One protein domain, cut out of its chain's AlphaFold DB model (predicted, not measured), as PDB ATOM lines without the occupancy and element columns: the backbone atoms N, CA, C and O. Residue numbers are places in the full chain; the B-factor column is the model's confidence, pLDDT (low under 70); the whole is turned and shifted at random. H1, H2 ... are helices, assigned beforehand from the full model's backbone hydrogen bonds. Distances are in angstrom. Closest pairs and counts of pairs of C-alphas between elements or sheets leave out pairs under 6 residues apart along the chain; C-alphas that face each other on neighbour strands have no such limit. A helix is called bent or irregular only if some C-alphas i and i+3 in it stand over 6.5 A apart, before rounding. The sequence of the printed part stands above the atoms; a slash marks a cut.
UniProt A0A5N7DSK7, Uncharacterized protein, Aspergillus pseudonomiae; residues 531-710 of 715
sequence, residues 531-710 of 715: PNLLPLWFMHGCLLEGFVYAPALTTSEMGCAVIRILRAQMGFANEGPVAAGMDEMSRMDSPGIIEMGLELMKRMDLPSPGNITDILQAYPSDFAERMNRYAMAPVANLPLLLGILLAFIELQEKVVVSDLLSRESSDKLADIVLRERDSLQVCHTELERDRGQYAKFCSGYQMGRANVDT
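AT A GLANCE: This is residues 531 to 710 of the 715 residues of an uncharacterized protein of Aspergillus pseudonomiae (UniProt A0A5N7DSK7). Three long helices lie side by side in an up-and-down bundle, H8 between H9 and H10, and shorter helices pack on one side of it: H3 along H9, H2 and H7 on H8, and farther out a cluster in which H5, H6 and H7 touch H1. Between H3 and H5 the chain makes a long excursion away from the other helices, with the small H4 on it. The printed part has 180 residues with ten named helices, H1 to H10 in order along the chain, and no named strand; the class is all helix. It is compact, with a radius of gyration of the C-alphas of 16.1 A, and its outline is rounded, spanning 47 by 42 by 28 A.

HOW THE PARTS SIT: The longest helix is H9, residues 663 to 687. It forms a helical hairpin with H8, residues 634 to 656: they touch, closest at the C-alphas of Val 656 and Ser 666, 4.8 A apart, and run opposite ways at a shallow tilt of 33 degrees, only just short of steep. H8 is the hub, touching four helices; it has a kink of 50 degrees near residue 641 and is irregular, with C-alphas 636 and 639 being 8.3 A apart. H10, residues 691 to 710, touches H8 with 44 pairs of C-alphas within 8 A, the closest those of Gly 643 and Tyr 701, 4.1 A apart; they run the same way at a tilt of 38 degrees, only just steep. H9 and H10 touch only at the corner by their link, closest at the C-alphas of Leu 687 and Tyr 694, 5.2 A apart. H3, residues 557 to 569, touches H9, with the closest C-alphas, those of Met 558 and Cys 683, 4.9 A apart, at a shallow tilt of 13 degrees, opposite ways. H2, residues 542 to 545, touches H8, closest at the C-alphas of Leu 543 and Leu 641, 5.6 A apart. H7, residues 622 to 631, touches H8 with H8 residues 637 to 641 alone, closest at the C-alphas of Tyr 630 and Asn 637, 6.2 A apart. H1, residues 531 to 539, touches H7, closest at the C-alphas of Leu 536 and Ala 624, 5.8 A apart. H1 also touches H6, residues 612 to 618, closest at the C-alphas of Pro 535 and Leu 616, 5.9 A apart, and H5, residues 593 to 603, closest at those of Phe 538 and Ile 594, 6.2 A apart. H4, residues 582 to 585, touches no helix. Every O i to N i+4 pair is within hydrogen-bond range in H3, H5, H6 and H7; the figures are 3 of 5 in H1, 15 of 19 in H8, 20 of 21 in H9 and 14 of 16 in H10, while H2 and H4 are too short for such a pair.

IN THESE COORDINATES: H9 measures 35.5 A from first to last C-alpha, H10 29.2 A, H8 28.0 A, H3 18.5 A, H5 15.1 A, H7 14.3 A, H1 13.1 A and H6 10.1 A; H2 and H4 have four residues each. H1 begins at C-alpha 531 (0.044, -12.778, 24.327), H9 begins at C-alpha 663 (7.968, -13.307, 2.681), and H10 ends at C-alpha 710 (1.866, -3.019, 24.344).

THE WHOLE: The two C-alphas farthest apart, those of Asp 605 and Arg 689, are 47.6 A apart. The printed part has no cut. The links H2 to H3 and H3 to H4 are long, with 11 and 12 residues. The mean pLDDT of the printed part is 94.7, and no printed residue is under 70.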
ATOM      1  N   PRO A 531       1.289 -12.833  23.549       96.06
ATOM      2  CA  PRO A 531       0.044 -12.778  24.327       96.06
ATOM      3  C   PRO A 531      -0.763 -11.482  24.164       96.06
ATOM      4  O   PRO A 531      -1.976 -11.498  24.328       96.06
ATOM      5  N   ASN A 532      -0.108 -10.371  23.811       96.94
ATOM      6  CA  ASN A 532      -0.765  -9.092  23.539       96.94
ATOM      7  C   ASN A 532      -1.088  -8.940  22.044       96.94
ATOM      8  O   ASN A 532      -2.085  -8.320  21.690       96.94
ATOM      9  N   LEU A 533      -0.240  -9.480  21.159       97.62
ATOM     10  CA  LEU A 533      -0.428  -9.414  19.709       97.62
ATOM     11  C   LEU A 533      -1.619 -10.258  19.248       97.62
ATOM     12  O   LEU A 533      -2.487  -9.738  18.560       97.62
ATOM     13  N   LEU A 534      -1.671 -11.540  19.621       97.50
ATOM     14  CA  LEU A 534      -2.639 -12.505  19.088       97.50
ATOM     15  C   LEU A 534      -4.113 -12.090  19.269       97.50
ATOM     16  O   LEU A 534      -4.817 -12.020  18.260       97.50
ATOM     17  N   PRO A 535      -4.608 -11.748  20.477       97.62
ATOM     18  CA  PRO A 535      -6.018 -11.394  20.639       97.62
ATOM     19  C   PRO A 535      -6.385 -10.093  19.923       97.62
ATOM     20  O   PRO A 535      -7.512  -9.950  19.462       97.62
ATOM     21  N   LEU A 536      -5.444  -9.155  19.782       98.00
ATOM     22  CA  LEU A 536      -5.671  -7.915  19.041       98.00
ATOM     23  C   LEU A 536      -5.619  -8.145  17.522       98.00
ATOM     24  O   LEU A 536      -6.451  -7.606  16.794       98.00
ATOM     25  N   TRP A 537      -4.710  -9.001  17.050       97.81
ATOM     26  CA  TRP A 537      -4.599  -9.393  15.647       97.81
ATOM     27  C   TRP A 537      -5.861 -10.099  15.147       97.81
ATOM     28  O   TRP A 537      -6.394  -9.716  14.113       97.81
ATOM     29  N   PHE A 538      -6.401 -11.071  15.883       96.88
ATOM     30  CA  PHE A 538      -7.620 -11.754  15.442       96.88
ATOM     31  C   PHE A 538      -8.904 -10.926  15.646       96.88
ATOM     32  O   PHE A 538      -9.854 -11.112  14.892       96.88
ATOM     33  N   MET A 539      -8.950  -9.994  16.610       95.69
ATOM     34  CA  MET A 539     -10.159  -9.189  16.858       95.69
ATOM     35  C   MET A 539     -10.302  -7.931  15.994       95.69
ATOM     36  O   MET A 539     -11.429  -7.478  15.826       95.69
ATOM     37  N   HIS A 540      -9.230  -7.333  15.458       94.56
ATOM     38  CA  HIS A 540      -9.356  -6.022  14.793       94.56
ATOM     39  C   HIS A 540     -10.213  -6.017  13.515       94.56
ATOM     40  O   HIS A 540     -10.748  -4.966  13.168       94.56
ATOM     41  N   GLY A 541     -10.428  -7.170  12.870       88.38
ATOM     42  CA  GLY A 541     -11.380  -7.290  11.757       88.38
ATOM     43  C   GLY A 541     -12.808  -6.873  12.141       88.38
ATOM     44  O   GLY A 541     -13.495  -6.220  11.357       88.38
ATOM     45  N   CYS A 542     -13.226  -7.107  13.394       94.38
ATOM     46  CA  CYS A 542     -14.588  -6.788  13.832       94.38
ATOM     47  C   CYS A 542     -14.925  -5.290  13.774       94.38
ATOM     48  O   CYS A 542     -16.103  -4.939  13.721       94.38
ATOM     49  N   LEU A 543     -13.912  -4.408  13.763       97.19
ATOM     50  CA  LEU A 543     -14.073  -2.956  13.890       97.19
ATOM     51  C   LEU A 543     -15.044  -2.357  12.867       97.19
ATOM     52  O   LEU A 543     -15.707  -1.374  13.189       97.19
ATOM     53  N   LEU A 544     -15.120  -2.917  11.656       96.25
ATOM     54  CA  LEU A 544     -15.952  -2.388  10.571       96.25
ATOM     55  C   LEU A 544     -16.933  -3.405   9.967       96.25
ATOM     56  O   LEU A 544     -17.867  -2.983   9.287       96.25
ATOM     57  N   GLU A 545     -16.780  -4.707  10.231       93.75
ATOM     58  CA  GLU A 545     -17.663  -5.767   9.705       93.75
ATOM     59  C   GLU A 545     -19.146  -5.485   9.986       93.75
ATOM     60  O   GLU A 545     -19.993  -5.635   9.109       93.75
ATOM     61  N   GLY A 546     -19.461  -4.993  11.187       91.12
ATOM     62  CA  GLY A 546     -20.829  -4.653  11.570       91.12
ATOM     63  C   GLY A 546     -21.441  -3.473  10.803       91.12
ATOM     64  O   GLY A 546     -22.642  -3.260  10.915       91.12
ATOM     65  N   PHE A 547     -20.670  -2.683  10.046       93.50
ATOM     66  CA  PHE A 547     -21.179  -1.483   9.368       93.50
ATOM     67  C   PHE A 547     -21.933  -1.790   8.063       93.50
ATOM     68  O   PHE A 547     -22.841  -1.047   7.692       93.50
ATOM     69  N   VAL A 548     -21.595  -2.888   7.375       93.38
ATOM     70  CA  VAL A 548     -22.141  -3.207   6.037       93.38
ATOM     71  C   VAL A 548     -23.507  -3.906   6.062       93.38
ATOM     72  O   VAL A 548     -24.086  -4.157   5.009       93.38
ATOM     73  N   TYR A 549     -24.059  -4.192   7.249       90.56
ATOM     74  CA  TYR A 549     -25.277  -5.003   7.391       90.56
ATOM     75  C   TYR A 549     -26.548  -4.391   6.790       90.56
ATOM     76  O   TYR A 549     -27.457  -5.115   6.387       90.56
ATOM     77  N   ALA A 550     -26.616  -3.059   6.744       90.00
ATOM     78  CA  ALA A 550     -27.716  -2.306   6.161       90.00
ATOM     79  C   ALA A 550     -27.193  -1.554   4.922       90.00
ATOM     80  O   ALA A 550     -26.638  -0.462   5.069       90.00
ATOM     81  N   PRO A 551     -27.396  -2.092   3.703       93.62
ATOM     82  CA  PRO A 551     -26.831  -1.583   2.445       93.62
ATOM     83  C   PRO A 551     -27.052  -0.091   2.164       93.62
ATOM     84  O   PRO A 551     -26.264   0.551   1.480       93.62
ATOM     85  N   ALA A 552     -28.109   0.513   2.708       90.94
ATOM     86  CA  ALA A 552     -28.331   1.951   2.591       90.94
ATOM     87  C   ALA A 552     -27.214   2.798   3.242       90.94
ATOM     88  O   ALA A 552     -26.910   3.886   2.746       90.94
ATOM     89  N   LEU A 553     -26.581   2.312   4.321       89.69
ATOM     90  CA  LEU A 553     -25.511   3.009   5.049       89.69
ATOM     91  C   LEU A 553     -24.224   3.141   4.219       89.69
ATOM     92  O   LEU A 553     -23.504   4.137   4.327       89.69
ATOM     93  N   THR A 554     -23.952   2.162   3.356       95.19
ATOM     94  CA  THR A 554     -22.721   2.074   2.562       95.19
ATOM     95  C   THR A 554     -22.746   2.881   1.262       95.19
ATOM     96  O   THR A 554     -21.709   3.047   0.629       95.19
ATOM     97  N   THR A 555     -23.882   3.494   0.908       95.25
ATOM     98  CA  THR A 555     -24.057   4.330  -0.304       95.25
ATOM     99  C   THR A 555     -23.317   5.684  -0.293       95.25
ATOM    100  O   THR A 555     -23.454   6.478  -1.229       95.25
ATOM    101  N   SER A 556     -22.552   5.980   0.763       94.88
ATOM    102  CA  SER A 556     -21.705   7.175   0.911       94.88
ATOM    103  C   SER A 556     -20.253   6.896   0.497       94.88
ATOM    104  O   SER A 556     -19.839   5.742   0.469       94.88
ATOM    105  N   GLU A 557     -19.447   7.930   0.222       95.50
ATOM    106  CA  GLU A 557     -18.024   7.736  -0.125       95.50
ATOM    107  C   GLU A 557     -17.242   7.076   1.026       95.50
ATOM    108  O   GLU A 557     -16.476   6.141   0.794       95.50
ATOM    109  N   MET A 558     -17.488   7.501   2.275       95.56
ATOM    110  CA  MET A 558     -16.957   6.849   3.478       95.56
ATOM    111  C   MET A 558     -17.455   5.401   3.635       95.56
ATOM    112  O   MET A 558     -16.669   4.522   3.972       95.56
ATOM    113  N   GLY A 559     -18.730   5.114   3.354       96.50
ATOM    114  CA  GLY A 559     -19.262   3.746   3.398       96.50
ATOM    115  C   GLY A 559     -18.648   2.825   2.336       96.50
ATOM    116  O   GLY A 559     -18.274   1.692   2.627       96.50
ATOM    117  N   CYS A 560     -18.447   3.350   1.132       97.69
ATOM    118  CA  CYS A 560     -17.717   2.694   0.052       97.69
ATOM    119  C   CYS A 560     -16.235   2.469   0.402       97.69
ATOM    120  O   CYS A 560     -15.676   1.419   0.093       97.69
ATOM    121  N   ALA A 561     -15.598   3.409   1.106       97.56
ATOM    122  CA  ALA A 561     -14.247   3.229   1.631       97.56
ATOM    123  C   ALA A 561     -14.165   2.142   2.719       97.56
ATOM    124  O   ALA A 561     -13.225   1.351   2.706       97.56
ATOM    125  N   VAL A 562     -15.165   2.038   3.602       97.88
ATOM    126  CA  VAL A 562     -15.278   0.935   4.574       97.88
ATOM    127  C   VAL A 562     -15.364  -0.426   3.873       97.88
ATOM    128  O   VAL A 562     -14.684  -1.361   4.294       97.88
ATOM    129  N   ILE A 563     -16.116  -0.539   2.772       98.00
ATOM    130  CA  ILE A 563     -16.159  -1.778   1.974       98.00
ATOM    131  C   ILE A 563     -14.770  -2.122   1.429       98.00
ATOM    132  O   ILE A 563     -14.331  -3.254   1.603       98.00
ATOM    133  N   ARG A 564     -14.039  -1.165   0.840       98.06
ATOM    134  CA  ARG A 564     -12.680  -1.410   0.315       98.06
ATOM    135  C   ARG A 564     -11.668  -1.811   1.397       98.06
ATOM    136  O   ARG A 564     -10.806  -2.646   1.136       98.06
ATOM    137  N   ILE A 565     -11.798  -1.278   2.616       98.06
ATOM    138  CA  ILE A 565     -11.007  -1.713   3.781       98.06
ATOM    139  C   ILE A 565     -11.295  -3.185   4.098       98.06
ATOM    140  O   ILE A 565     -10.371  -3.994   4.146       98.06
ATOM    141  N   LEU A 566     -12.571  -3.559   4.246       97.81
ATOM    142  CA  LEU A 566     -12.965  -4.947   4.514       97.81
ATOM    143  C   LEU A 566     -12.542  -5.890   3.372       97.81
ATOM    144  O   LEU A 566     -12.054  -6.991   3.632       97.81
ATOM    145  N   ARG A 567     -12.635  -5.433   2.113       97.31
ATOM    146  CA  ARG A 567     -12.134  -6.153   0.931       97.31
ATOM    147  C   ARG A 567     -10.640  -6.461   1.045       97.31
ATOM    148  O   ARG A 567     -10.228  -7.597   0.811       97.31
ATOM    149  N   ALA A 568      -9.838  -5.469   1.429       97.12
ATOM    150  CA  ALA A 568      -8.407  -5.640   1.646       97.12
ATOM    151  C   ALA A 568      -8.126  -6.609   2.806       97.12
ATOM    152  O   ALA A 568      -7.429  -7.601   2.608       97.12
ATOM    153  N   GLN A 569      -8.736  -6.396   3.976       97.06
ATOM    154  CA  GLN A 569      -8.543  -7.234   5.169       97.06
ATOM    155  C   GLN A 569      -8.885  -8.713   4.936       97.06
ATOM    156  O   GLN A 569      -8.193  -9.597   5.439       97.06
ATOM    157  N   MET A 570      -9.930  -9.004   4.159       95.69
ATOM    158  CA  MET A 570     -10.325 -10.374   3.809       95.69
ATOM    159  C   MET A 570      -9.498 -10.972   2.656       95.69
ATOM    160  O   MET A 570      -9.725 -12.121   2.271       95.69
ATOM    161  N   GLY A 571      -8.539 -10.224   2.103       94.81
ATOM    162  CA  GLY A 571      -7.676 -10.668   1.014       94.81
ATOM    163  C   GLY A 571      -8.438 -10.876  -0.295       94.81
ATOM    164  O   GLY A 571      -8.278 -11.921  -0.921       94.81
ATOM    165  N   PHE A 572      -9.304  -9.950  -0.702       95.69
ATOM    166  CA  PHE A 572      -9.912  -9.958  -2.042       95.69
ATOM    167  C   PHE A 572      -9.032  -9.237  -3.073       95.69
ATOM    168  O   PHE A 572      -8.141  -8.465  -2.705       95.69
ATOM    169  N   ALA A 573      -9.267  -9.435  -4.374       92.12
ATOM    170  CA  ALA A 573      -8.650  -8.614  -5.418       92.12
ATOM    171  C   ALA A 573      -8.969  -7.113  -5.289       92.12
ATOM    172  O   ALA A 573      -9.945  -6.708  -4.645       92.12
ATOM    173  N   ASN A 574      -8.122  -6.298  -5.925       90.50
ATOM    174  CA  ASN A 574      -8.406  -4.887  -6.182       90.50
ATOM    175  C   ASN A 574      -9.655  -4.756  -7.061       90.50
ATOM    176  O   ASN A 574      -9.968  -5.635  -7.863       90.50
ATOM    177  N   GLU A 575     -10.356  -3.643  -6.908       90.06
ATOM    178  CA  GLU A 575     -11.650  -3.400  -7.531       90.06
ATOM    179  C   GLU A 575     -11.495  -3.173  -9.049       90.06
ATOM    180  O   GLU A 575     -10.841  -2.225  -9.489       90.06
ATOM    181  N   GLY A 576     -12.084  -4.059  -9.859       84.69
ATOM    182  CA  GLY A 576     -11.871  -4.115 -11.310       84.69
ATOM    183  C   GLY A 576     -12.853  -3.293 -12.168       84.69
ATOM    184  O   GLY A 576     -13.804  -2.682 -11.661       84.69
ATOM    185  N   PRO A 577     -12.663  -3.286 -13.504       81.00
ATOM    186  CA  PRO A 577     -13.596  -2.684 -14.465       81.00
ATOM    187  C   PRO A 577     -14.852  -3.542 -14.725       81.00
ATOM    188  O   PRO A 577     -15.788  -3.068 -15.381       81.00
ATOM    189  N   VAL A 578     -14.862  -4.780 -14.220       88.19
ATOM    190  CA  VAL A 578     -15.933  -5.789 -14.276       88.19
ATOM    191  C   VAL A 578     -16.117  -6.446 -12.902       88.19
ATOM    192  O   VAL A 578     -15.280  -6.256 -12.020       88.19
ATOM    193  N   ALA A 579     -17.209  -7.194 -12.730       87.81
ATOM    194  CA  ALA A 579     -17.425  -8.085 -11.589       87.81
ATOM    195  C   ALA A 579     -16.340  -9.180 -11.526       87.81
ATOM    196  O   ALA A 579     -15.870  -9.645 -12.570       87.81
ATOM    197  N   ALA A 580     -15.940  -9.603 -10.324       90.25
ATOM    198  CA  ALA A 580     -14.911 -10.630 -10.166       90.25
ATOM    199  C   ALA A 580     -15.506 -12.038 -10.304       90.25
ATOM    200  O   ALA A 580     -14.913 -12.910 -10.946       90.25
ATOM    201  N   GLY A 581     -16.698 -12.257  -9.742       91.38
ATOM    202  CA  GLY A 581     -17.438 -13.502  -9.895       91.38
ATOM    203  C   GLY A 581     -16.630 -14.743  -9.484       91.38
ATOM    204  O   GLY A 581     -15.933 -14.788  -8.464       91.38
ATOM    205  N   MET A 582     -16.678 -15.772 -10.332       92.50
ATOM    206  CA  MET A 582     -15.963 -17.034 -10.118       92.50
ATOM    207  C   MET A 582     -14.425 -16.951 -10.193       92.50
ATOM    208  O   MET A 582     -13.771 -17.905  -9.758       92.50
ATOM    209  N   ASP A 583     -13.818 -15.860 -10.683       91.94
ATOM    210  CA  ASP A 583     -12.350 -15.714 -10.635       91.94
ATOM    211  C   ASP A 583     -11.863 -15.577  -9.185       91.94
ATOM    212  O   ASP A 583     -10.915 -16.252  -8.783       91.94
ATOM    213  N   GLU A 584     -12.553 -14.774  -8.372       92.19
ATOM    214  CA  GLU A 584     -12.213 -14.592  -6.958       92.19
ATOM    215  C   GLU A 584     -12.507 -15.865  -6.148       92.19
ATOM    216  O   GLU A 584     -11.688 -16.286  -5.332       92.19
ATOM    217  N   MET A 585     -13.600 -16.578  -6.456       88.19
ATOM    218  CA  MET A 585     -13.879 -17.906  -5.878       88.19
ATOM    219  C   MET A 585     -12.788 -18.944  -6.176       88.19
ATOM    220  O   MET A 585     -12.640 -19.911  -5.420       88.19
ATOM    221  N   SER A 586     -12.052 -18.769  -7.276       86.19
ATOM    222  CA  SER A 586     -10.969 -19.654  -7.722       86.19
ATOM    223  C   SER A 586      -9.590 -19.232  -7.197       86.19
ATOM    224  O   SER A 586      -8.594 -19.919  -7.449       86.19
ATOM    225  N   ARG A 587      -9.498 -18.105  -6.480       85.25
ATOM    226  CA  ARG A 587      -8.231 -17.518  -6.050       85.25
ATOM    227  C   ARG A 587      -7.715 -18.164  -4.760       85.25
ATOM    228  O   ARG A 587      -8.152 -17.845  -3.661       85.25
ATOM    229  N   MET A 588      -6.726 -19.046  -4.908       75.00
ATOM    230  CA  MET A 588      -6.112 -19.775  -3.784       75.00
ATOM    231  C   MET A 588      -4.976 -19.005  -3.085       75.00
ATOM    232  O   MET A 588      -4.733 -19.230  -1.902       75.00
ATOM    233  N   ASP A 589      -4.296 -18.094  -3.789       78.31
ATOM    234  CA  ASP A 589      -3.258 -17.208  -3.238       78.31
ATOM    235  C   ASP A 589      -3.841 -15.809  -2.954       78.31
ATOM    236  O   ASP A 589      -3.765 -14.867  -3.760       78.31
ATOM    237  N   SER A 590      -4.525 -15.714  -1.812       83.38
ATOM    238  CA  SER A 590      -5.039 -14.450  -1.278       83.38
ATOM    239  C   SER A 590      -5.401 -14.551   0.215       83.38
ATOM    240  O   SER A 590      -6.587 -14.520   0.570       83.38
ATOM    241  N   PRO A 591      -4.404 -14.736   1.103       92.44
ATOM    242  CA  PRO A 591      -4.644 -14.721   2.542       92.44
ATOM    243  C   PRO A 591      -5.144 -13.339   2.983       92.44
ATOM    244  O   PRO A 591      -4.626 -12.315   2.536       92.44
ATOM    245  N   GLY A 592      -6.146 -13.310   3.861       95.00
ATOM    246  CA  GLY A 592      -6.516 -12.120   4.617       95.00
ATOM    247  C   GLY A 592      -5.814 -12.082   5.976       95.00
ATOM    248  O   GLY A 592      -4.986 -12.937   6.309       95.00
ATOM    249  N   ILE A 593      -6.185 -11.106   6.804       96.06
ATOM    250  CA  ILE A 593      -5.613 -10.908   8.145       96.06
ATOM    251  C   ILE A 593      -5.787 -12.136   9.055       96.06
ATOM    252  O   ILE A 593      -4.897 -12.446   9.847       96.06
ATOM    253  N   ILE A 594      -6.889 -12.885   8.922       95.50
ATOM    254  CA  ILE A 594      -7.147 -14.087   9.730       95.50
ATOM    255  C   ILE A 594      -6.218 -15.227   9.304       95.50
ATOM    256  O   ILE A 594      -5.577 -15.846  10.151       95.50
ATOM    257  N   GLU A 595      -6.075 -15.463   8.001       95.62
ATOM    258  CA  GLU A 595      -5.200 -16.502   7.452       95.62
ATOM    259  C   GLU A 595      -3.722 -16.215   7.776       95.62
ATOM    260  O   GLU A 595      -2.988 -17.124   8.167       95.62
ATOM    261  N   MET A 596      -3.303 -14.944   7.734       96.75
ATOM    262  CA  MET A 596      -1.980 -14.506   8.203       96.75
ATOM    263  C   MET A 596      -1.792 -14.708   9.714       96.75
ATOM    264  O   MET A 596      -0.706 -15.077  10.156       96.75
ATOM    265  N   GLY A 597      -2.844 -14.521  10.517       96.69
ATOM    266  CA  GLY A 597      -2.817 -14.817  11.953       96.69
ATOM    267  C   GLY A 597      -2.597 -16.306  12.237       96.69
ATOM    268  O   GLY A 597      -1.801 -16.666  13.105       96.69
ATOM    269  N   LEU A 598      -3.254 -17.179  11.466       96.75
ATOM    270  CA  LEU A 598      -3.064 -18.631  11.538       96.75
ATOM    271  C   LEU A 598      -1.652 -19.042  11.093       96.75
ATOM    272  O   LEU A 598      -1.030 -19.895  11.729       96.75
ATOM    273  N   GLU A 599      -1.109 -18.413  10.045       96.81
ATOM    274  CA  GLU A 599       0.279 -18.626   9.622       96.81
ATOM    275  C   GLU A 599       1.275 -18.213  10.712       96.81
ATOM    276  O   GLU A 599       2.178 -18.987  11.034       96.81
ATOM    277  N   LEU A 600       1.099 -17.032  11.310       96.25
ATOM    278  CA  LEU A 600       1.926 -16.530  12.407       96.25
ATOM    279  C   LEU A 600       1.953 -17.529  13.571       96.25
ATOM    280  O   LEU A 600       3.030 -17.897  14.038       96.25
ATOM    281  N   MET A 601       0.788 -18.022  14.006       97.31
ATOM    282  CA  MET A 601       0.710 -19.024  15.075       97.31
ATOM    283  C   MET A 601       1.432 -20.321  14.701       97.31
ATOM    284  O   MET A 601       2.248 -20.813  15.481       97.31
ATOM    285  N   LYS A 602       1.208 -20.828  13.483       97.12
ATOM    286  CA  LYS A 602       1.885 -22.021  12.957       97.12
ATOM    287  C   LYS A 602       3.409 -21.855  12.901       97.12
ATOM    288  O   LYS A 602       4.129 -22.806  13.181       97.12
ATOM    289  N   ARG A 603       3.910 -20.669  12.545       95.38
ATOM    290  CA  ARG A 603       5.351 -20.350  12.485       95.38
ATOM    291  C   ARG A 603       6.000 -20.213  13.863       95.38
ATOM    292  O   ARG A 603       7.220 -20.304  13.953       95.38
ATOM    293  N   MET A 604       5.203 -19.997  14.909       94.25
ATOM    294  CA  MET A 604       5.628 -19.928  16.313       94.25
ATOM    295  C   MET A 604       5.358 -21.238  17.082       94.25
ATOM    296  O   MET A 604       5.387 -21.230  18.311       94.25
ATOM    297  N   ASP A 605       5.065 -22.340  16.375       95.69
ATOM    298  CA  ASP A 605       4.702 -23.654  16.935       95.69
ATOM    299  C   ASP A 605       3.542 -23.603  17.960       95.69
ATOM    300  O   ASP A 605       3.464 -24.402  18.897       95.69
ATOM    301  N   LEU A 606       2.610 -22.657  17.782       96.25
ATOM    302  CA  LEU A 606       1.428 -22.503  18.633       96.25
ATOM    303  C   LEU A 606       0.253 -23.378  18.146       96.25
ATOM    304  O   LEU A 606       0.125 -23.623  16.942       96.25
ATOM    305  N   PRO A 607      -0.649 -23.821  19.047       95.12
ATOM    306  CA  PRO A 607      -1.848 -24.567  18.663       95.12
ATOM    307  C   PRO A 607      -2.733 -23.775  17.696       95.12
ATOM    308  O   PRO A 607      -2.996 -22.597  17.923       95.12
ATOM    309  N   SER A 608      -3.239 -24.427  16.644       94.19
ATOM    310  CA  SER A 608      -4.188 -23.784  15.728       94.19
ATOM    311  C   SER A 608      -5.540 -23.577  16.426       94.19
ATOM    312  O   SER A 608      -6.124 -24.565  16.878       94.19
ATOM    313  N   PRO A 609      -6.077 -22.347  16.482       96.25
ATOM    314  CA  PRO A 609      -7.448 -22.101  16.920       96.25
ATOM    315  C   PRO A 609      -8.442 -22.606  15.862       96.25
ATOM    316  O   PRO A 609      -8.131 -22.633  14.667       96.25
ATOM    317  N   GLY A 610      -9.652 -22.965  16.285       95.38
ATOM    318  CA  GLY A 610     -10.795 -23.185  15.397       95.38
ATOM    319  C   GLY A 610     -11.656 -21.931  15.218       95.38
ATOM    320  O   GLY A 610     -12.309 -21.777  14.188       95.38
ATOM    321  N   ASN A 611     -11.669 -21.031  16.204       95.75
ATOM    322  CA  ASN A 611     -12.449 -19.793  16.186       95.75
ATOM    323  C   ASN A 611     -11.856 -18.720  17.126       95.75
ATOM    324  O   ASN A 611     -10.881 -18.955  17.843       95.75
ATOM    325  N   ILE A 612     -12.475 -17.537  17.152       95.50
ATOM    326  CA  ILE A 612     -12.026 -16.395  17.960       95.50
ATOM    327  C   ILE A 612     -12.089 -16.622  19.482       95.50
ATOM    328  O   ILE A 612     -11.266 -16.088  20.226       95.50
ATOM    329  N   THR A 613     -13.029 -17.440  19.962       95.44
ATOM    330  CA  THR A 613     -13.172 -17.759  21.390       95.44
ATOM    331  C   THR A 613     -11.947 -18.509  21.899       95.44
ATOM    332  O   THR A 613     -11.467 -18.213  22.989       95.44
ATOM    333  N   ASP A 614     -11.391 -19.419  21.094       97.00
ATOM    334  CA  ASP A 614     -10.193 -20.190  21.444       97.00
ATOM    335  C   ASP A 614      -8.987 -19.254  21.653       97.00
ATOM    336  O   ASP A 614      -8.224 -19.412  22.608       97.00
ATOM    337  N   ILE A 615      -8.859 -18.225  20.800       96.88
ATOM    338  CA  ILE A 615      -7.841 -17.172  20.935       96.88
ATOM    339  C   ILE A 615      -8.033 -16.380  22.227       96.88
ATOM    340  O   ILE A 615      -7.072 -16.209  22.972       96.88
ATOM    341  N   LEU A 616      -9.248 -15.902  22.512       96.38
ATOM    342  CA  LEU A 616      -9.511 -15.070  23.692       96.38
ATOM    343  C   LEU A 616      -9.446 -15.861  25.010       96.38
ATOM    344  O   LEU A 616      -9.109 -15.288  26.043       96.38
ATOM    345  N   GLN A 617      -9.708 -17.171  24.988       96.56
ATOM    346  CA  GLN A 617      -9.495 -18.057  26.138       96.56
ATOM    347  C   GLN A 617      -8.005 -18.305  26.407       96.56
ATOM    348  O   GLN A 617      -7.586 -18.297  27.564       96.56
ATOM    349  N   ALA A 618      -7.199 -18.511  25.360       96.81
ATOM    350  CA  ALA A 618      -5.753 -18.704  25.488       96.81
ATOM    351  C   ALA A 618      -5.002 -17.397  25.810       96.81
ATOM    352  O   ALA A 618      -4.010 -17.414  26.541       96.81
ATOM    353  N   TYR A 619      -5.486 -16.268  25.285       96.81
ATOM    354  CA  TYR A 619      -4.874 -14.945  25.394       96.81
ATOM    355  C   TYR A 619      -5.936 -13.870  25.724       96.81
ATOM    356  O   TYR A 619      -6.359 -13.122  24.839       96.81
ATOM    357  N   PRO A 620      -6.393 -13.770  26.987       96.94
ATOM    358  CA  PRO A 620      -7.407 -12.791  27.385       96.94
ATOM    359  C   PRO A 620      -6.957 -11.341  27.164       96.94
ATOM    360  O   PRO A 620      -5.803 -10.993  27.418       96.94
ATOM    361  N   SER A 621      -7.874 -10.471  26.725       97.19
ATOM    362  CA  SER A 621      -7.575  -9.055  26.482       97.19
ATOM    363  C   SER A 621      -8.800  -8.151  26.646       97.19
ATOM    364  O   SER A 621      -9.671  -8.087  25.775       97.19
ATOM    365  N   ASP A 622      -8.810  -7.356  27.722       96.62
ATOM    366  CA  ASP A 622      -9.822  -6.323  27.996       96.62
ATOM    367  C   ASP A 622     -10.046  -5.375  26.810       96.62
ATOM    368  O   ASP A 622     -11.151  -4.870  26.600       96.62
ATOM    369  N   PHE A 623      -8.986  -5.062  26.052       97.31
ATOM    370  CA  PHE A 623      -9.108  -4.165  24.907       97.31
ATOM    371  C   PHE A 623      -9.789  -4.848  23.724       97.31
ATOM    372  O   PHE A 623     -10.620  -4.217  23.076       97.31
ATOM    373  N   ALA A 624      -9.521  -6.133  23.502       96.62
ATOM    374  CA  ALA A 624     -10.189  -6.929  22.481       96.62
ATOM    375  C   ALA A 624     -11.712  -7.003  22.738       96.62
ATOM    376  O   ALA A 624     -12.518  -6.739  21.843       96.62
ATOM    377  N   GLU A 625     -12.116  -7.204  23.997       95.38
ATOM    378  CA  GLU A 625     -13.524  -7.127  24.418       95.38
ATOM    379  C   GLU A 625     -14.128  -5.714  24.319       95.38
ATOM    380  O   GLU A 625     -15.326  -5.558  24.062       95.38
ATOM    381  N   ARG A 626     -13.337  -4.654  24.555       96.00
ATOM    382  CA  ARG A 626     -13.787  -3.266  24.340       96.00
ATOM    383  C   ARG A 626     -14.011  -2.974  22.856       96.00
ATOM    384  O   ARG A 626     -15.039  -2.388  22.534       96.00
ATOM    385  N   MET A 627     -13.109  -3.406  21.969       95.81
ATOM    386  CA  MET A 627     -13.274  -3.255  20.517       95.81
ATOM    387  C   MET A 627     -14.572  -3.909  20.043       95.81
ATOM    388  O   MET A 627     -15.379  -3.235  19.409       95.81
ATOM    389  N   ASN A 628     -14.834  -5.157  20.454       94.94
ATOM    390  CA  ASN A 628     -16.078  -5.854  20.116       94.94
ATOM    391  C   ASN A 628     -17.328  -5.075  20.567       94.94
ATOM    392  O   ASN A 628     -18.281  -4.908  19.811       94.94
ATOM    393  N   ARG A 629     -17.316  -4.526  21.789       95.06
ATOM    394  CA  ARG A 629     -18.432  -3.714  22.305       95.06
ATOM    395  C   ARG A 629     -18.660  -2.420  21.522       95.06
ATOM    396  O   ARG A 629     -19.812  -2.022  21.377       95.06
ATOM    397  N   TYR A 630     -17.612  -1.770  21.013       96.19
ATOM    398  CA  TYR A 630     -17.774  -0.611  20.126       96.19
ATOM    399  C   TYR A 630     -18.281  -1.024  18.736       96.19
ATOM    400  O   TYR A 630     -19.175  -0.369  18.200       96.19
ATOM    401  N   ALA A 631     -17.758  -2.127  18.192       95.56
ATOM    402  CA  ALA A 631     -18.149  -2.695  16.901       95.56
ATOM    403  C   ALA A 631     -19.610  -3.178  16.858       95.56
ATOM    404  O   ALA A 631     -20.204  -3.226  15.787       95.56
ATOM    405  N   MET A 632     -20.217  -3.472  18.014       92.31
ATOM    406  CA  MET A 632     -21.646  -3.805  18.129       92.31
ATOM    407  C   MET A 632     -22.592  -2.595  18.030       92.31
ATOM    408  O   MET A 632     -23.804  -2.778  17.952       92.31
ATOM    409  N   ALA A 633     -22.058  -1.370  17.992       94.50
ATOM    410  CA  ALA A 633     -22.798  -0.168  17.599       94.50
ATOM    411  C   ALA A 633     -21.992   0.636  16.557       94.50
ATOM    412  O   ALA A 633     -21.461   1.712  16.867       94.50
ATOM    413  N   PRO A 634     -21.811   0.079  15.343       93.69
ATOM    414  CA  PRO A 634     -20.847   0.578  14.373       93.69
ATOM    415  C   PRO A 634     -21.231   1.938  13.783       93.69
ATOM    416  O   PRO A 634     -20.341   2.729  13.498       93.69
ATOM    417  N   VAL A 635     -22.516   2.276  13.656       93.38
ATOM    418  CA  VAL A 635     -22.984   3.593  13.190       93.38
ATOM    419  C   VAL A 635     -22.710   4.666  14.244       93.38
ATOM    420  O   VAL A 635     -22.137   5.709  13.922       93.38
ATOM    421  N   ALA A 636     -23.049   4.424  15.516       94.31
ATOM    422  CA  ALA A 636     -22.770   5.374  16.597       94.31
ATOM    423  C   ALA A 636     -21.262   5.601  16.844       94.31
ATOM    424  O   ALA A 636     -20.848   6.702  17.247       94.31
ATOM    425  N   ASN A 637     -20.448   4.565  16.600       96.94
ATOM    426  CA  ASN A 637     -19.013   4.540  16.879       96.94
ATOM    427  C   ASN A 637     -18.108   4.666  15.640       96.94
ATOM    428  O   ASN A 637     -16.895   4.693  15.831       96.94
ATOM    429  N   LEU A 638     -18.627   4.797  14.409       96.81
ATOM    430  CA  LEU A 638     -17.820   4.731  13.175       96.81
ATOM    431  C   LEU A 638     -16.526   5.577  13.215       96.81
ATOM    432  O   LEU A 638     -15.465   5.018  12.940       96.81
ATOM    433  N   PRO A 639     -16.533   6.865  13.630       97.75
ATOM    434  CA  PRO A 639     -15.294   7.640  13.711       97.75
ATOM    435  C   PRO A 639     -14.285   7.055  14.709       97.75
ATOM    436  O   PRO A 639     -13.094   7.020  14.424       97.75
ATOM    437  N   LEU A 640     -14.751   6.567  15.866       98.25
ATOM    438  CA  LEU A 640     -13.911   5.928  16.886       98.25
ATOM    439  C   LEU A 640     -13.274   4.642  16.337       98.25
ATOM    440  O   LEU A 640     -12.081   4.426  16.521       98.25
ATOM    441  N   LEU A 641     -14.063   3.818  15.642       98.44
ATOM    442  CA  LEU A 641     -13.640   2.539  15.066       98.44
ATOM    443  C   LEU A 641     -12.597   2.737  13.956       98.44
ATOM    444  O   LEU A 641     -11.557   2.083  13.979       98.44
ATOM    445  N   LEU A 642     -12.813   3.710  13.065       98.19
ATOM    446  CA  LEU A 642     -11.834   4.136  12.056       98.19
ATOM    447  C   LEU A 642     -10.539   4.680  12.687       98.19
ATOM    448  O   LEU A 642      -9.449   4.447  12.171       98.19
ATOM    449  N   GLY A 643     -10.647   5.380  13.820       98.00
ATOM    450  CA  GLY A 643      -9.491   5.837  14.589       98.00
ATOM    451  C   GLY A 643      -8.685   4.669  15.156       98.00
ATOM    452  O   GLY A 643      -7.470   4.616  14.982       98.00
ATOM    453  N   ILE A 644      -9.358   3.705  15.795       98.50
ATOM    454  CA  ILE A 644      -8.720   2.483  16.306       98.50
ATOM    455  C   ILE A 644      -8.037   1.733  15.153       98.50
ATOM    456  O   ILE A 644      -6.879   1.344  15.295       98.50
ATOM    457  N   LEU A 645      -8.705   1.603  14.001       98.31
ATOM    458  CA  LEU A 645      -8.157   0.954  12.811       98.31
ATOM    459  C   LEU A 645      -6.831   1.575  12.347       98.31
ATOM    460  O   LEU A 645      -5.906   0.829  12.040       98.31
ATOM    461  N   LEU A 646      -6.684   2.908  12.361       98.00
ATOM    462  CA  LEU A 646      -5.418   3.565  11.996       98.00
ATOM    463  C   LEU A 646      -4.229   3.029  12.814       98.00
ATOM    464  O   LEU A 646      -3.147   2.817  12.273       98.00
ATOM    465  N   ALA A 647      -4.430   2.766  14.108       97.50
ATOM    466  CA  ALA A 647      -3.389   2.186  14.951       97.50
ATOM    467  C   ALA A 647      -3.098   0.711  14.610       97.50
ATOM    468  O   ALA A 647      -1.965   0.262  14.776       97.50
ATOM    469  N   PHE A 648      -4.095  -0.038  14.128       98.00
ATOM    470  CA  PHE A 648      -3.917  -1.419  13.666       98.00
ATOM    471  C   PHE A 648      -3.185  -1.509  12.329       98.00
ATOM    472  O   PHE A 648      -2.311  -2.360  12.198       98.00
ATOM    473  N   ILE A 649      -3.427  -0.587  11.399       97.56
ATOM    474  CA  ILE A 649      -2.625  -0.451  10.174       97.56
ATOM    475  C   ILE A 649      -1.139  -0.248  10.534       97.56
ATOM    476  O   ILE A 649      -0.254  -0.911   9.999       97.56
ATOM    477  N   GLU A 650      -0.843   0.585  11.534       95.12
ATOM    478  CA  GLU A 650       0.527   0.785  12.035       95.12
ATOM    479  C   GLU A 650       1.097  -0.415  12.820       95.12
ATOM    480  O   GLU A 650       2.314  -0.526  12.997       95.12
ATOM    481  N   LEU A 651       0.248  -1.323  13.315       96.19
ATOM    482  CA  LEU A 651       0.678  -2.617  13.857       96.19
ATOM    483  C   LEU A 651       1.032  -3.582  12.719       96.19
ATOM    484  O   LEU A 651       2.088  -4.215  12.771       96.19
ATOM    485  N   GLN A 652       0.189  -3.662  11.688       97.06
ATOM    486  CA  GLN A 652       0.422  -4.463  10.487       97.06
ATOM    487  C   GLN A 652       1.734  -4.053   9.795       97.06
ATOM    488  O   GLN A 652       2.552  -4.920   9.508       97.06
ATOM    489  N   GLU A 653       2.016  -2.754   9.638       95.25
ATOM    490  CA  GLU A 653       3.296  -2.243   9.104       95.25
ATOM    491  C   GLU A 653       4.525  -2.778   9.856       95.25
ATOM    492  O   GLU A 653       5.539  -3.126   9.246       95.25
ATOM    493  N   LYS A 654       4.436  -2.889  11.188       94.81
ATOM    494  CA  LYS A 654       5.503  -3.469  12.020       94.81
ATOM    495  C   LYS A 654       5.610  -4.985  11.814       94.81
ATOM    496  O   LYS A 654       6.714  -5.521  11.883       94.81
ATOM    497  N   VAL A 655       4.497  -5.676  11.553       95.25
ATOM    498  CA  VAL A 655       4.479  -7.116  11.232       95.25
ATOM    499  C   VAL A 655       5.068  -7.382   9.839       95.25
ATOM    500  O   VAL A 655       5.875  -8.302   9.720       95.25
ATOM    501  N   VAL A 656       4.783  -6.548   8.827       94.81
ATOM    502  CA  VAL A 656       5.358  -6.641   7.464       94.81
ATOM    503  C   VAL A 656       6.890  -6.713   7.501       94.81
ATOM    504  O   VAL A 656       7.488  -7.583   6.863       94.81
ATOM    505  N   VAL A 657       7.535  -5.836   8.282       92.06
ATOM    506  CA  VAL A 657       9.007  -5.774   8.405       92.06
ATOM    507  C   VAL A 657       9.605  -6.772   9.407       92.06
ATOM    508  O   VAL A 657      10.821  -6.788   9.596       92.06
ATOM    509  N   SER A 658       8.780  -7.606  10.043       91.88
ATOM    510  CA  SER A 658       9.213  -8.646  10.984       91.88
ATOM    511  C   SER A 658       9.465  -9.996  10.293       91.88
ATOM    512  O   SER A 658       9.277 -10.139   9.086       91.88
ATOM    513  N   ASP A 659       9.861 -11.008  11.069       91.25
ATOM    514  CA  ASP A 659       9.999 -12.400  10.609       91.25
ATOM    515  C   ASP A 659       8.808 -13.301  11.014       91.25
ATOM    516  O   ASP A 659       8.850 -14.524  10.830       91.25
ATOM    517  N   LEU A 660       7.730 -12.709  11.552       94.19
ATOM    518  CA  LEU A 660       6.530 -13.429  12.002       94.19
ATOM    519  C   LEU A 660       5.793 -14.139  10.860       94.19
ATOM    520  O   LEU A 660       5.273 -15.232  11.070       94.19
ATOM    521  N   LEU A 661       5.799 -13.564   9.656       95.69
ATOM    522  CA  LEU A 661       5.190 -14.126   8.447       95.69
ATOM    523  C   LEU A 661       6.256 -14.640   7.468       95.69
ATOM    524  O   LEU A 661       7.441 -14.312   7.564       95.69
ATOM    525  N   SER A 662       5.846 -15.485   6.525       95.06
ATOM    526  CA  SER A 662       6.620 -15.753   5.313       95.06
ATOM    527  C   SER A 662       6.754 -14.487   4.463       95.06
ATOM    528  O   SER A 662       5.966 -13.553   4.581       95.06
ATOM    529  N   ARG A 663       7.754 -14.455   3.572       93.38
ATOM    530  CA  ARG A 663       7.968 -13.307   2.681       93.38
ATOM    531  C   ARG A 663       6.744 -13.018   1.809       93.38
ATOM    532  O   ARG A 663       6.358 -11.868   1.693       93.38
ATOM    533  N   GLU A 664       6.136 -14.064   1.257       93.50
ATOM    534  CA  GLU A 664       4.931 -13.974   0.432       93.50
ATOM    535  C   GLU A 664       3.781 -13.317   1.206       93.50
ATOM    536  O   GLU A 664       3.262 -12.295   0.769       93.50
ATOM    537  N   SER A 665       3.464 -13.800   2.410       95.56
ATOM    538  CA  SER A 665       2.419 -13.198   3.250       95.56
ATOM    539  C   SER A 665       2.775 -11.806   3.785       95.56
ATOM    540  O   SER A 665       1.877 -10.981   3.925       95.56
ATOM    541  N   SER A 666       4.054 -11.496   4.037       95.44
ATOM    542  CA  SER A 666       4.506 -10.123   4.328       95.44
ATOM    543  C   SER A 666       4.278  -9.181   3.143       95.44
ATOM    544  O   SER A 666       3.825  -8.057   3.354       95.44
ATOM    545  N   ASP A 667       4.558  -9.629   1.915       94.12
ATOM    546  CA  ASP A 667       4.341  -8.845   0.696       94.12
ATOM    547  C   ASP A 667       2.822  -8.621   0.477       94.12
ATOM    548  O   ASP A 667       2.395  -7.487   0.271       94.12
ATOM    549  N   LYS A 668       1.972  -9.650   0.665       95.25
ATOM    550  CA  LYS A 668       0.496  -9.492   0.648       95.25
ATOM    551  C   LYS A 668      -0.012  -8.556   1.752       95.25
ATOM    552  O   LYS A 668      -0.918  -7.768   1.508       95.25
ATOM    553  N   LEU A 669       0.540  -8.633   2.966       97.00
ATOM    554  CA  LEU A 669       0.145  -7.755   4.072       97.00
ATOM    555  C   LEU A 669       0.509  -6.293   3.780       97.00
ATOM    556  O   LEU A 669      -0.245  -5.398   4.153       97.00
ATOM    557  N   ALA A 670       1.620  -6.043   3.082       95.94
ATOM    558  CA  ALA A 670       1.963  -4.705   2.614       95.94
ATOM    559  C   ALA A 670       0.910  -4.166   1.626       95.94
ATOM    560  O   ALA A 670       0.470  -3.029   1.782       95.94
ATOM    561  N   ASP A 671       0.439  -4.985   0.678       94.94
ATOM    562  CA  ASP A 671      -0.651  -4.605  -0.236       94.94
ATOM    563  C   ASP A 671      -1.966  -4.302   0.514       94.94
ATOM    564  O   ASP A 671      -2.671  -3.349   0.169       94.94
ATOM    565  N   ILE A 672      -2.290  -5.073   1.562       97.00
ATOM    566  CA  ILE A 672      -3.452  -4.817   2.434       97.00
ATOM    567  C   ILE A 672      -3.303  -3.456   3.130       97.00
ATOM    568  O   ILE A 672      -4.171  -2.599   2.968       97.00
ATOM    569  N   VAL A 673      -2.179  -3.220   3.818       97.00
ATOM    570  CA  VAL A 673      -1.859  -1.955   4.511       97.00
ATOM    571  C   VAL A 673      -2.026  -0.741   3.592       97.00
ATOM    572  O   VAL A 673      -2.614   0.263   4.000       97.00
ATOM    573  N   LEU A 674      -1.533  -0.822   2.351       95.88
ATOM    574  CA  LEU A 674      -1.646   0.263   1.369       95.88
ATOM    575  C   LEU A 674      -3.117   0.579   1.047       95.88
ATOM    576  O   LEU A 674      -3.541   1.729   1.170       95.88
ATOM    577  N   ARG A 675      -3.920  -0.443   0.723       96.25
ATOM    578  CA  ARG A 675      -5.358  -0.288   0.423       96.25
ATOM    579  C   ARG A 675      -6.161   0.227   1.614       96.25
ATOM    580  O   ARG A 675      -7.086   1.029   1.432       96.25
ATOM    581  N   GLU A 676      -5.818  -0.226   2.820       96.81
ATOM    582  CA  GLU A 676      -6.432   0.248   4.056       96.81
ATOM    583  C   GLU A 676      -6.114   1.729   4.298       96.81
ATOM    584  O   GLU A 676      -7.039   2.496   4.564       96.81
ATOM    585  N   ARG A 677      -4.858   2.173   4.122       95.75
ATOM    586  CA  ARG A 677      -4.484   3.598   4.235       95.75
ATOM    587  C   ARG A 677      -5.187   4.474   3.202       95.75
ATOM    588  O   ARG A 677      -5.776   5.486   3.583       95.75
ATOM    589  N   ASP A 678      -5.168   4.085   1.929       94.81
ATOM    590  CA  ASP A 678      -5.776   4.862   0.842       94.81
ATOM    591  C   ASP A 678      -7.293   5.015   1.030       94.81
ATOM    592  O   ASP A 678      -7.861   6.090   0.818       94.81
ATOM    593  N   SER A 679      -7.966   3.959   1.491       96.62
ATOM    594  CA  SER A 679      -9.400   4.012   1.780       96.62
ATOM    595  C   SER A 679      -9.699   4.783   3.070       96.62
ATOM    596  O   SER A 679     -10.613   5.608   3.090       96.62
ATOM    597  N   LEU A 680      -8.898   4.611   4.124       96.81
ATOM    598  CA  LEU A 680      -9.045   5.355   5.376       96.81
ATOM    599  C   LEU A 680      -8.813   6.864   5.195       96.81
ATOM    600  O   LEU A 680      -9.464   7.660   5.875       96.81
ATOM    601  N   GLN A 681      -7.962   7.275   4.250       95.19
ATOM    602  CA  GLN A 681      -7.782   8.682   3.884       95.19
ATOM    603  C   GLN A 681      -9.083   9.323   3.373       95.19
ATOM    604  O   GLN A 681      -9.377  10.470   3.715       95.19
ATOM    605  N   VAL A 682      -9.902   8.587   2.606       94.88
ATOM    606  CA  VAL A 682     -11.225   9.068   2.165       94.88
ATOM    607  C   VAL A 682     -12.113   9.342   3.379       94.88
ATOM    608  O   VAL A 682     -12.685  10.427   3.489       94.88
ATOM    609  N   CYS A 683     -12.167   8.403   4.330       95.69
ATOM    610  CA  CYS A 683     -12.915   8.572   5.574       95.69
ATOM    611  C   CYS A 683     -12.403   9.772   6.389       95.69
ATOM    612  O   CYS A 683     -13.200  10.595   6.835       95.69
ATOM    613  N   HIS A 684     -11.083   9.918   6.552       93.38
ATOM    614  CA  HIS A 684     -10.459  11.028   7.282       93.38
ATOM    615  C   HIS A 684     -10.887  12.391   6.723       93.38
ATOM    616  O   HIS A 684     -11.348  13.248   7.474       93.38
ATOM    617  N   THR A 685     -10.819  12.569   5.400       92.94
ATOM    618  CA  THR A 685     -11.209  13.819   4.727       92.94
ATOM    619  C   THR A 685     -12.711  14.130   4.822       92.94
ATOM    620  O   THR A 685     -13.099  15.299   4.747       92.94
ATOM    621  N   GLU A 686     -13.579  13.131   5.015       92.75
ATOM    622  CA  GLU A 686     -14.986  13.381   5.361       92.75
ATOM    623  C   GLU A 686     -15.138  13.789   6.835       92.75
ATOM    624  O   GLU A 686     -15.827  14.768   7.129       92.75
ATOM    625  N   LEU A 687     -14.450  13.098   7.750       93.94
ATOM    626  CA  LEU A 687     -14.505  13.339   9.198       93.94
ATOM    627  C   LEU A 687     -13.952  14.715   9.600       93.94
ATOM    628  O   LEU A 687     -14.521  15.355  10.481       93.94
ATOM    629  N   GLU A 688     -12.905  15.217   8.938       91.69
ATOM    630  CA  GLU A 688     -12.335  16.559   9.169       91.69
ATOM    631  C   GLU A 688     -13.350  17.706   9.002       91.69
ATOM    632  O   GLU A 688     -13.175  18.788   9.569       91.69
ATOM    633  N   ARG A 689     -14.441  17.478   8.255       93.19
ATOM    634  CA  ARG A 689     -15.518  18.461   8.047       93.19
ATOM    635  C   ARG A 689     -16.388  18.653   9.297       93.19
ATOM    636  O   ARG A 689     -17.047  19.685   9.420       93.19
ATOM    637  N   ASP A 690     -16.374  17.699  10.228       94.12
ATOM    638  CA  ASP A 690     -17.112  17.724  11.492       94.12
ATOM    639  C   ASP A 690     -16.143  17.558  12.673       94.12
ATOM    640  O   ASP A 690     -15.689  16.460  12.998       94.12
ATOM    641  N   ARG A 691     -15.866  18.662  13.380       92.25
ATOM    642  CA  ARG A 691     -14.960  18.674  14.544       92.25
ATOM    643  C   ARG A 691     -15.338  17.657  15.628       92.25
ATOM    644  O   ARG A 691     -14.447  17.172  16.321       92.25
ATOM    645  N   GLY A 692     -16.625  17.353  15.803       94.31
ATOM    646  CA  GLY A 692     -17.091  16.388  16.798       94.31
ATOM    647  C   GLY A 692     -16.757  14.951  16.401       94.31
ATOM    648  O   GLY A 692     -16.296  14.167  17.232       94.31
ATOM    649  N   GLN A 693     -16.928  14.613  15.122       94.94
ATOM    650  CA  GLN A 693     -16.548  13.302  14.595       94.94
ATOM    651  C   GLN A 693     -15.027  13.147  14.476       94.94
ATOM    652  O   GLN A 693     -14.494  12.115  14.883       94.94
ATOM    653  N   TYR A 694     -14.312  14.188  14.048       95.06
ATOM    654  CA  TYR A 694     -12.848  14.194  14.024       95.06
ATOM    655  C   TYR A 694     -12.227  13.998  15.419       95.06
ATOM    656  O   TYR A 694     -11.274  13.235  15.584       95.06
ATOM    657  N   ALA A 695     -12.801  14.611  16.462       94.94
ATOM    658  CA  ALA A 695     -12.355  14.398  17.841       94.94
ATOM    659  C   ALA A 695     -12.587  12.950  18.321       94.94
ATOM    660  O   ALA A 695     -11.719  12.379  18.986       94.94
ATOM    661  N   LYS A 696     -13.718  12.323  17.949       96.81
ATOM    662  CA  LYS A 696     -13.957  10.887  18.200       96.81
ATOM    663  C   LYS A 696     -12.919  10.009  17.493       96.81
ATOM    664  O   LYS A 696     -12.412   9.077  18.110       96.81
ATOM    665  N   PHE A 697     -12.568  10.330  16.247       97.75
ATOM    666  CA  PHE A 697     -11.525   9.634  15.487       97.75
ATOM    667  C   PHE A 697     -10.149   9.732  16.156       97.75
ATOM    668  O   PHE A 697      -9.515   8.710  16.410       97.75
ATOM    669  N   CYS A 698      -9.727  10.935  16.559       96.12
ATOM    670  CA  CYS A 698      -8.467  11.127  17.285       96.12
ATOM    671  C   CYS A 698      -8.427  10.340  18.609       96.12
ATOM    672  O   CYS A 698      -7.409   9.731  18.933       96.12
ATOM    673  N   SER A 699      -9.541  10.308  19.349       96.69
ATOM    674  CA  SER A 699      -9.680   9.516  20.581       96.69
ATOM    675  C   SER A 699      -9.556   8.008  20.317       96.69
ATOM    676  O   SER A 699      -8.836   7.307  21.029       96.69
ATOM    677  N   GLY A 700     -10.186   7.513  19.246       97.81
ATOM    678  CA  GLY A 700     -10.071   6.121  18.807       97.81
ATOM    679  C   GLY A 700      -8.635   5.742  18.452       97.81
ATOM    680  O   GLY A 700      -8.134   4.722  18.919       97.81
ATOM    681  N   TYR A 701      -7.939   6.608  17.712       97.88
ATOM    682  CA  TYR A 701      -6.530   6.419  17.365       97.88
ATOM    683  C   TYR A 701      -5.624   6.376  18.598       97.88
ATOM    684  O   TYR A 701      -4.854   5.432  18.752       97.88
ATOM    685  N   GLN A 702      -5.758   7.329  19.526       96.06
ATOM    686  CA  GLN A 702      -4.994   7.327  20.780       96.06
ATOM    687  C   GLN A 702      -5.255   6.058  21.608       96.06
ATOM    688  O   GLN A 702      -4.318   5.462  22.143       96.06
ATOM    689  N   MET A 703      -6.511   5.600  21.669       96.69
ATOM    690  CA  MET A 703      -6.891   4.361  22.351       96.69
ATOM    691  C   MET A 703      -6.278   3.124  21.683       96.69
ATOM    692  O   MET A 703      -5.712   2.279  22.377       96.69
ATOM    693  N   GLY A 704      -6.346   3.021  20.353       96.81
ATOM    694  CA  GLY A 704      -5.721   1.943  19.587       96.81
ATOM    695  C   GLY A 704      -4.206   1.918  19.785       96.81
ATOM    696  O   GLY A 704      -3.660   0.899  20.205       96.81
ATOM    697  N   ARG A 705      -3.539   3.064  19.594       95.50
ATOM    698  CA  ARG A 705      -2.087   3.242  19.765       95.50
ATOM    699  C   ARG A 705      -1.592   2.770  21.121       95.50
ATOM    700  O   ARG A 705      -0.656   1.977  21.179       95.50
ATOM    701  N   ALA A 706      -2.249   3.206  22.196       94.56
ATOM    702  CA  ALA A 706      -1.866   2.850  23.558       94.56
ATOM    703  C   ALA A 706      -1.873   1.332  23.812       94.56
ATOM    704  O   ALA A 706      -1.106   0.863  24.646       94.56
ATOM    705  N   ASN A 707      -2.708   0.566  23.099       95.88
ATOM    706  CA  ASN A 707      -2.766  -0.894  23.211       95.88
ATOM    707  C   ASN A 707      -1.828  -1.585  22.205       95.88
ATOM    708  O   ASN A 707      -1.127  -2.521  22.583       95.88
ATOM    709  N   VAL A 708      -1.737  -1.084  20.969       94.12
ATOM    710  CA  VAL A 708      -0.796  -1.544  19.928       94.12
ATOM    711  C   VAL A 708       0.657  -1.469  20.395       94.12
ATOM    712  O   VAL A 708       1.430  -2.398  20.169       94.12
ATOM    713  N   ASP A 709       1.039  -0.409  21.108       93.75
ATOM    714  CA  ASP A 709       2.399  -0.284  21.636       93.75
ATOM    715  C   ASP A 709       2.687  -1.282  22.781       93.75
ATOM    716  O   ASP A 709       3.849  -1.585  23.047       93.75
ATOM    717  N   THR A 710       1.664  -1.900  23.397       95.31
ATOM    718  CA  THR A 710       1.866  -3.019  24.344       95.31
ATOM    719  C   THR A 710       2.200  -4.344  23.661       95.31
ATOM    720  O   THR A 710       2.732  -5.238  24.324       95.31
TER     721      THR A 710